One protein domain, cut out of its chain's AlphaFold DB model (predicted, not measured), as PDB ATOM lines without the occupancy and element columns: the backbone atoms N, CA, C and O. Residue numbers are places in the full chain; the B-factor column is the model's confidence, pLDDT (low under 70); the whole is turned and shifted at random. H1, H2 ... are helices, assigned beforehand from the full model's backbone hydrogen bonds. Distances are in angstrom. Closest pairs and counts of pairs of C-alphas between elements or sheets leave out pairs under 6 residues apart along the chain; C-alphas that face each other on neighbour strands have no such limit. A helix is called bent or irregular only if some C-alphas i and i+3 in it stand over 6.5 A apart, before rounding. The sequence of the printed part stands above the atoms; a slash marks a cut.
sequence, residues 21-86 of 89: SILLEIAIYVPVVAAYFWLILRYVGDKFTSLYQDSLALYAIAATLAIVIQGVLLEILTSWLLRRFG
ATOM      1  N   SER A  21     184.370 211.507 220.545       79.19
ATOM      2  CA  SER A  21     183.469 212.664 220.600       79.19
ATOM      3  C   SER A  21     182.099 212.284 221.164       79.19
ATOM      4  O   SER A  21     181.626 212.944 222.083       79.19
ATOM      5  N   ILE A  22     181.529 211.164 220.710       81.25
ATOM      6  CA  ILE A  22     180.244 210.654 221.211       81.25
ATOM      7  C   ILE A  22     180.333 210.319 222.706       81.25
ATOM      8  O   ILE A  22     179.435 210.639 223.480       81.25
ATOM      9  N   LEU A  23     181.427 209.693 223.149       85.62
ATOM     10  CA  LEU A  23     181.595 209.333 224.557       85.62
ATOM     11  C   LEU A  23     181.702 210.572 225.455       85.62
ATOM     12  O   LEU A  23     181.148 210.583 226.554       85.62
ATOM     13  N   LEU A  24     182.384 211.620 224.982       82.94
ATOM     14  CA  LEU A  24     182.469 212.904 225.676       82.94
ATOM     15  C   LEU A  24     181.093 213.580 225.765       82.94
ATOM     16  O   LEU A  24     180.726 214.092 226.820       82.94
ATOM     17  N   GLU A  25     180.314 213.544 224.685       79.25
ATOM     18  CA  GLU A  25     178.943 214.062 224.675       79.25
ATOM     19  C   GLU A  25     178.051 213.322 225.663       79.25
ATOM     20  O   GLU A  25     177.353 213.967 226.441       79.25
ATOM     21  N   ILE A  26     178.112 211.988 225.702       84.12
ATOM     22  CA  ILE A  26     177.355 211.179 226.665       84.12
ATOM     23  C   ILE A  26     177.781 211.518 228.096       84.12
ATOM     24  O   ILE A  26     176.927 211.708 228.964       84.12
ATOM     25  N   ALA A  27     179.085 211.652 228.343       85.31
ATOM     26  CA  ALA A  27     179.618 211.986 229.660       85.31
ATOM     27  C   ALA A  27     179.119 213.343 230.185       85.31
ATOM     28  O   ALA A  27     179.043 213.525 231.397       85.31
ATOM     29  N   ILE A  28     178.747 214.278 229.302       84.00
ATOM     30  CA  ILE A  28     178.158 215.572 229.675       84.00
ATOM     31  C   ILE A  28     176.624 215.507 229.686       84.00
ATOM     32  O   ILE A  28     175.987 216.053 230.586       84.00
ATOM     33  N   TYR A  29     176.016 214.810 228.726       81.25
ATOM     34  CA  TYR A  29     174.565 214.656 228.601       81.25
ATOM     35  C   TYR A  29     173.961 213.979 229.833       81.25
ATOM     36  O   TYR A  29     173.001 214.480 230.418       81.25
ATOM     37  N   VAL A  30     174.548 212.856 230.253       86.00
ATOM     38  CA  VAL A  30     174.048 212.034 231.360       86.00
ATOM     39  C   VAL A  30     173.909 212.829 232.664       86.00
ATOM     40  O   VAL A  30     172.807 212.835 233.214       86.00
ATOM     41  N   PRO A  31     174.939 213.533 233.172       89.50
ATOM     42  CA  PRO A  31     174.804 214.289 234.413       89.50
ATOM     43  C   PRO A  31     173.839 215.473 234.291       89.50
ATOM     44  O   PRO A  31     173.130 215.760 235.252       89.50
ATOM     45  N   VAL A  32     173.754 216.135 233.132       85.62
ATOM     46  CA  VAL A  32     172.809 217.249 232.921       85.62
ATOM     47  C   VAL A  32     171.362 216.759 232.983       85.62
ATOM     48  O   VAL A  32     170.538 217.337 233.694       85.62
ATOM     49  N   VAL A  33     171.054 215.658 232.295       85.06
ATOM     50  CA  VAL A  33     169.716 215.054 232.322       85.06
ATOM     51  C   VAL A  33     169.403 214.467 233.698       85.06
ATOM     52  O   VAL A  33     168.300 214.660 234.206       85.06
ATOM     53  N   ALA A  34     170.365 213.814 234.350       88.12
ATOM     54  CA  ALA A  34     170.186 213.304 235.707       88.12
ATOM     55  C   ALA A  34     169.896 214.434 236.708       88.12
ATOM     56  O   ALA A  34     168.977 214.311 237.515       88.12
ATOM     57  N   ALA A  35     170.621 215.554 236.624       87.06
ATOM     58  CA  ALA A  35     170.380 216.729 237.457       87.06
ATOM     59  C   ALA A  35     168.986 217.323 237.211       87.06
ATOM     60  O   ALA A  35     168.295 217.665 238.168       87.06
ATOM     61  N   TYR A  36     168.546 217.390 235.951       85.94
ATOM     62  CA  TYR A  36     167.193 217.805 235.580       85.94
ATOM     63  C   TYR A  36     166.122 216.914 236.232       85.94
ATOM     64  O   TYR A  36     165.263 217.416 236.960       85.94
ATOM     65  N   PHE A  37     166.211 215.592 236.051       83.62
ATOM     66  CA  PHE A  37     165.262 214.646 236.648       83.62
ATOM     67  C   PHE A  37     165.259 214.727 238.173       83.62
ATOM     68  O   PHE A  37     164.195 214.734 238.790       83.62
ATOM     69  N   TRP A  38     166.441 214.820 238.784       87.62
ATOM     70  CA  TRP A  38     166.579 214.938 240.228       87.62
ATOM     71  C   TRP A  38     165.915 216.208 240.766       87.62
ATOM     72  O   TRP A  38     165.155 216.143 241.732       87.62
ATOM     73  N   LEU A  39     166.139 217.350 240.108       85.62
ATOM     74  CA  LEU A  39     165.537 218.630 240.475       85.62
ATOM     75  C   LEU A  39     164.008 218.541 240.435       85.62
ATOM     76  O   LEU A  39     163.324 218.917 241.384       85.62
ATOM     77  N   ILE A  40     163.472 217.984 239.355       83.06
ATOM     78  CA  ILE A  40     162.034 217.821 239.180       83.06
ATOM     79  C   ILE A  40     161.453 216.889 240.222       83.06
ATOM     80  O   ILE A  40     160.521 217.290 240.905       83.06
ATOM     81  N   LEU A  41     162.013 215.699 240.422       82.44
ATOM     82  CA  LEU A  41     161.516 214.784 241.447       82.44
ATOM     83  C   LEU A  41     161.547 215.431 242.837       82.44
ATOM     84  O   LEU A  41     160.599 215.272 243.602       82.44
ATOM     85  N   ARG A  42     162.582 216.225 243.135       85.25
ATOM     86  CA  ARG A  42     162.729 216.907 244.423       85.25
ATOM     87  C   ARG A  42     161.663 217.974 244.673       85.25
ATOM     88  O   ARG A  42     161.190 218.074 245.802       85.25
ATOM     89  N   TYR A  43     161.323 218.782 243.668       81.50
ATOM     90  CA  TYR A  43     160.344 219.869 243.817       81.50
ATOM     91  C   TYR A  43     158.907 219.420 243.565       81.50
ATOM     92  O   TYR A  43     157.976 219.918 244.195       81.50
ATOM     93  N   VAL A  44     158.724 218.497 242.629       81.06
ATOM     94  CA  VAL A  44     157.420 218.031 242.169       81.06
ATOM     95  C   VAL A  44     156.902 216.924 243.083       81.06
ATOM     96  O   VAL A  44     155.724 216.946 243.414       81.06
ATOM     97  N   GLY A  45     157.756 216.026 243.584       77.38
ATOM     98  CA  GLY A  45     157.347 214.929 244.472       77.38
ATOM     99  C   GLY A  45     156.576 215.408 245.704       77.38
ATOM    100  O   GLY A  45     155.418 215.039 245.882       77.38
ATOM    101  N   ASP A  46     157.167 216.318 246.485       79.56
ATOM    102  CA  ASP A  46     156.543 216.849 247.708       79.56
ATOM    103  C   ASP A  46     155.211 217.569 247.409       79.56
ATOM    104  O   ASP A  46     154.228 217.435 248.144       79.56
ATOM    105  N   LYS A  47     155.143 218.308 246.292       79.69
ATOM    106  CA  LYS A  47     153.920 219.004 245.861       79.69
ATOM    107  C   LYS A  47     152.830 218.020 245.460       79.69
ATOM    108  O   LYS A  47     151.684 218.178 245.873       79.69
ATOM    109  N   PHE A  48     153.183 216.977 244.723       80.62
ATOM    110  CA  PHE A  48     152.245 215.959 244.276       80.62
ATOM    111  C   PHE A  48     151.685 215.130 245.423       80.62
ATOM    112  O   PHE A  48     150.489 214.843 245.424       80.62
ATOM    113  N   THR A  49     152.500 214.815 246.430       80.81
ATOM    114  CA  THR A  49     152.023 214.137 247.639       80.81
ATOM    115  C   THR A  49     150.983 214.979 248.375       80.81
ATOM    116  O   THR A  49     149.949 214.445 248.768       80.81
ATOM    117  N   SER A  50     151.199 216.295 248.508       81.88
ATOM    118  CA  SER A  50     150.194 217.178 249.119       81.88
ATOM    119  C   SER A  50     148.908 217.284 248.289       81.88
ATOM    120  O   SER A  50     147.819 217.205 248.848       81.88
ATOM    121  N   LEU A  51     149.018 217.373 246.957       82.31
ATOM    122  CA  LEU A  51     147.854 217.434 246.067       82.31
ATOM    123  C   LEU A  51     147.045 216.134 246.064       82.31
ATOM    124  O   LEU A  51     145.824 216.182 245.963       82.31
ATOM    125  N   TYR A  52     147.707 214.981 246.164       81.44
ATOM    126  CA  TYR A  52     147.032 213.686 246.210       81.44
ATOM    127  C   TYR A  52     146.143 213.548 247.451       81.44
ATOM    128  O   TYR A  52     145.028 213.044 247.348       81.44
ATOM    129  N   GLN A  53     146.629 214.018 248.604       84.12
ATOM    130  CA  GLN A  53     145.883 213.975 249.865       84.12
ATOM    131  C   GLN A  53     144.707 214.958 249.886       84.12
ATOM    132  O   GLN A  53     143.694 214.681 250.520       84.12
ATOM    133  N   ASP A  54     144.834 216.091 249.193       87.75
ATOM    134  CA  ASP A  54     143.813 217.140 249.173       87.75
ATOM    135  C   ASP A  54     142.728 216.886 248.114       87.75
ATOM    136  O   ASP A  54     141.533 217.008 248.378       87.75
ATOM    137  N   SER A  55     143.113 216.518 246.886       84.94
ATOM    138  CA  SER A  55     142.172 216.344 245.776       84.94
ATOM    139  C   SER A  55     142.745 215.507 244.633       84.94
ATOM    140  O   SER A  55     143.542 215.977 243.818       84.94
ATOM    141  N   LEU A  56     142.217 214.289 244.481       88.00
ATOM    142  CA  LEU A  56     142.599 213.358 243.412       88.00
ATOM    143  C   LEU A  56     142.439 213.958 242.001       88.00
ATOM    144  O   LEU A  56     143.260 213.703 241.120       88.00
ATOM    145  N   ALA A  57     141.408 214.780 241.783       89.12
ATOM    146  CA  ALA A  57     141.167 215.433 240.495       89.12
ATOM    147  C   ALA A  57     142.260 216.459 240.147       89.12
ATOM    148  O   ALA A  57     142.762 216.472 239.022       89.12
ATOM    149  N   LEU A  58     142.673 217.283 241.118       84.75
ATOM    150  CA  LEU A  58     143.759 218.250 240.930       84.75
ATOM    151  C   LEU A  58     145.101 217.542 240.738       84.75
ATOM    152  O   LEU A  58     145.881 217.944 239.877       84.75
ATOM    153  N   TYR A  59     145.339 216.455 241.476       87.25
ATOM    154  CA  TYR A  59     146.498 215.592 241.270       87.25
ATOM    155  C   TYR A  59     146.562 215.052 239.836       87.25
ATOM    156  O   TYR A  59     147.609 215.144 239.203       87.25
ATOM    157  N   ALA A  60     145.452 214.531 239.297       89.50
ATOM    158  CA  ALA A  60     145.419 213.975 237.945       89.50
ATOM    159  C   ALA A  60     145.760 215.033 236.883       89.50
ATOM    160  O   ALA A  60     146.615 214.796 236.032       89.50
ATOM    161  N   ILE A  61     145.159 216.224 236.976       92.12
ATOM    162  CA  ILE A  61     145.429 217.333 236.048       92.12
ATOM    163  C   ILE A  61     146.889 217.784 236.156       92.12
ATOM    164  O   ILE A  61     147.573 217.921 235.139       92.12
ATOM    165  N   ALA A  62     147.380 217.986 237.381       87.50
ATOM    166  CA  ALA A  62     148.762 218.370 237.617       87.50
ATOM    167  C   ALA A  62     149.727 217.315 237.060       87.50
ATOM    168  O   ALA A  62     150.698 217.684 236.405       87.50
ATOM    169  N   ALA A  63     149.449 216.021 237.260       86.62
ATOM    170  CA  ALA A  63     150.274 214.910 236.776       86.62
ATOM    171  C   ALA A  63     150.372 214.908 235.261       86.62
ATOM    172  O   ALA A  63     151.466 214.828 234.709       86.62
ATOM    173  N   THR A  64     149.233 215.043 234.587       91.62
ATOM    174  CA  THR A  64     149.185 215.099 233.129       91.62
ATOM    175  C   THR A  64     149.963 216.300 232.599       91.62
ATOM    176  O   THR A  64     150.798 216.137 231.711       91.62
ATOM    177  N   LEU A  65     149.755 217.489 233.171       89.88
ATOM    178  CA  LEU A  65     150.506 218.685 232.782       89.88
ATOM    179  C   LEU A  65     152.001 218.524 233.037       89.88
ATOM    180  O   LEU A  65     152.803 218.881 232.179       89.88
ATOM    181  N   ALA A  66     152.379 217.952 234.180       88.19
ATOM    182  CA  ALA A  66     153.767 217.670 234.495       88.19
ATOM    183  C   ALA A  66     154.373 216.753 233.430       88.19
ATOM    184  O   ALA A  66     155.386 217.124 232.858       88.19
ATOM    185  N   ILE A  67     153.737 215.634 233.072       88.44
ATOM    186  CA  ILE A  67     154.241 214.727 232.025       88.44
ATOM    187  C   ILE A  67     154.457 215.463 230.693       88.44
ATOM    188  O   ILE A  67     155.512 215.311 230.076       88.44
ATOM    189  N   VAL A  68     153.503 216.296 230.264       93.06
ATOM    190  CA  VAL A  68     153.617 217.065 229.010       93.06
ATOM    191  C   VAL A  68     154.771 218.066 229.077       93.06
ATOM    192  O   VAL A  68     155.630 218.081 228.195       93.06
ATOM    193  N   ILE A  69     154.831 218.872 230.139       88.62
ATOM    194  CA  ILE A  69     155.893 219.866 230.347       88.62
ATOM    195  C   ILE A  69     157.259 219.177 230.404       88.62
ATOM    196  O   ILE A  69     158.214 219.664 229.806       88.62
ATOM    197  N   GLN A  70     157.347 218.033 231.084       86.25
ATOM    198  CA  GLN A  70     158.563 217.234 231.189       86.25
ATOM    199  C   GLN A  70     159.050 216.745 229.824       86.25
ATOM    200  O   GLN A  70     160.242 216.840 229.543       86.25
ATOM    201  N   GLY A  71     158.143 216.268 228.966       88.44
ATOM    202  CA  GLY A  71     158.481 215.850 227.605       88.44
ATOM    203  C   GLY A  71     159.045 216.998 226.767       88.44
ATOM    204  O   GLY A  71     160.115 216.862 226.176       88.44
ATOM    205  N   VAL A  72     158.379 218.156 226.791       90.12
ATOM    206  CA  VAL A  72     158.813 219.352 226.046       90.12
ATOM    207  C   VAL A  72     160.145 219.892 226.575       90.12
ATOM    208  O   VAL A  72     161.033 220.234 225.797       90.12
ATOM    209  N   LEU A  73     160.329 219.953 227.895       85.94
ATOM    210  CA  LEU A  73     161.590 220.392 228.497       85.94
ATOM    211  C   LEU A  73     162.747 219.455 228.144       85.94
ATOM    212  O   LEU A  73     163.846 219.936 227.868       85.94
ATOM    213  N   LEU A  74     162.509 218.142 228.107       87.06
ATOM    214  CA  LEU A  74     163.518 217.171 227.693       87.06
ATOM    215  C   LEU A  74     163.893 217.355 226.219       87.06
ATOM    216  O   LEU A  74     165.076 217.299 225.884       87.06
ATOM    217  N   GLU A  75     162.917 217.624 225.352       87.88
ATOM    218  CA  GLU A  75     163.136 217.935 223.936       87.88
ATOM    219  C   GLU A  75     163.941 219.230 223.750       87.88
ATOM    220  O   GLU A  75     164.879 219.282 222.952       87.88
ATOM    221  N   ILE A  76     163.630 220.275 224.520       87.50
ATOM    222  CA  ILE A  76     164.390 221.530 224.513       87.50
ATOM    223  C   ILE A  76     165.816 221.282 224.999       87.50
ATOM    224  O   ILE A  76     166.762 221.768 224.381       87.50
ATOM    225  N   LEU A  77     165.988 220.520 226.080       84.00
ATOM    226  CA  LEU A  77     167.293 220.224 226.659       84.00
ATOM    227  C   LEU A  77     168.160 219.412 225.692       84.00
ATOM    228  O   LEU A  77     169.305 219.783 225.445       84.00
ATOM    229  N   THR A  78     167.608 218.351 225.098       83.12
ATOM    230  CA  THR A  78     168.284 217.549 224.063       83.12
ATOM    231  C   THR A  78     168.613 218.394 222.840       83.12
ATOM    232  O   THR A  78     169.754 218.381 222.390       83.12
ATOM    233  N   SER A  79     167.668 219.190 222.336       84.50
ATOM    234  CA  SER A  79     167.888 220.078 221.187       84.50
ATOM    235  C   SER A  79     168.955 221.135 221.459       84.50
ATOM    236  O   SER A  79     169.799 221.409 220.604       84.50
ATOM    237  N   TRP A  80     168.933 221.738 222.648       83.94
ATOM    238  CA  TRP A  80     169.932 222.707 223.082       83.94
ATOM    239  C   TRP A  80     171.311 222.059 223.185       83.94
ATOM    240  O   TRP A  80     172.285 222.628 222.691       83.94
ATOM    241  N   LEU A  81     171.392 220.848 223.745       76.88
ATOM    242  CA  LEU A  81     172.649 220.119 223.851       76.88
ATOM    243  C   LEU A  81     173.196 219.757 222.465       76.88
ATOM    244  O   LEU A  81     174.331 220.099 222.150       76.88
ATOM    245  N   LEU A  82     172.364 219.187 221.592       78.81
ATOM    246  CA  LEU A  82     172.729 218.855 220.211       78.81
ATOM    247  C   LEU A  82     173.233 220.085 219.438       78.81
ATOM    248  O   LEU A  82     174.239 220.007 218.734       78.81
ATOM    249  N   ARG A  83     172.585 221.247 219.609       80.19
ATOM    250  CA  ARG A  83     173.044 222.517 219.021       80.19
ATOM    251  C   ARG A  83     174.372 222.989 219.603       80.19
ATOM    252  O   ARG A  83     175.196 223.520 218.866       80.19
ATOM    253  N   ARG A  84     174.583 222.829 220.912       76.12
ATOM    254  CA  ARG A  84     175.794 223.303 221.593       76.12
ATOM    255  C   ARG A  84     177.027 222.461 221.261       76.12
ATOM    256  O   ARG A  84     178.121 223.030 221.243       76.12
ATOM    257  N   PHE A  85     176.839 221.165 221.008       71.06
ATOM    258  CA  PHE A  85     177.905 220.223 220.649       71.06
ATOM    259  C   PHE A  85     178.095 220.030 219.140       71.06
ATOM    260  O   PHE A  85     179.110 219.487 218.723       71.06
ATOM    261  N   GLY A  86     177.203 220.573 218.307       61.31
ATOM    262  CA  GLY A  86     177.459 220.685 216.871       61.31
ATOM    263  C   GLY A  86     177.314 219.373 216.098       61.31
ATOM    264  O   GLY A  86     177.886 219.250 215.021       61.31
TER     265      GLY A  86
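AT A GLANCE: This is residues 21 to 86 of the 89 residues of an uncharacterized protein of Anaerolineales bacterium (UniProt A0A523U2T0). Two long helices, H1 and then H2, fold back on each other as a helical hairpin, side by side along nearly the full length of a rod and joined by a tight turn at one end. The printed part has 66 residues with two named helices and no named strand, and its class is all helix. It is loose, with a radius of gyration of the C-alphas of 15.2 A, and spans 49 by 17 by 12 A.

IN THESE COORDINATES: H1, residues 21 to 54, begins at C-alpha 21 (183.469, 212.664, 220.600) and measures 49.1 A from first to last C-alpha. It has a kink of 32 degrees near residue 44, and is neither bent nor irregular, but only just: C-alphas 43 and 46 are 6.2 A apart. H2, residues 56 to 85, measures 42.6 A and ends at C-alpha 85 (177.905, 220.223, 220.649).

HOW THE PARTS SIT: H1 and H2 form a hairpin and touch, their closest C-alphas being those of Leu 51 and Tyr 59, 5.3 A apart. They run opposite ways at a shallow tilt of 15 degrees. In H2 every O i to N i+4 pair is within hydrogen-bond range; in H1, 27 of 30 are.

THE WHOLE: The two C-alphas farthest apart, those of Ser 21 and Asp 54, are 49.1 A from each other. The printed part has no cut, and the link from H1 to H2 is tight. Mean pLDDT of the printed part is 84.2, and residue 86 is under 70.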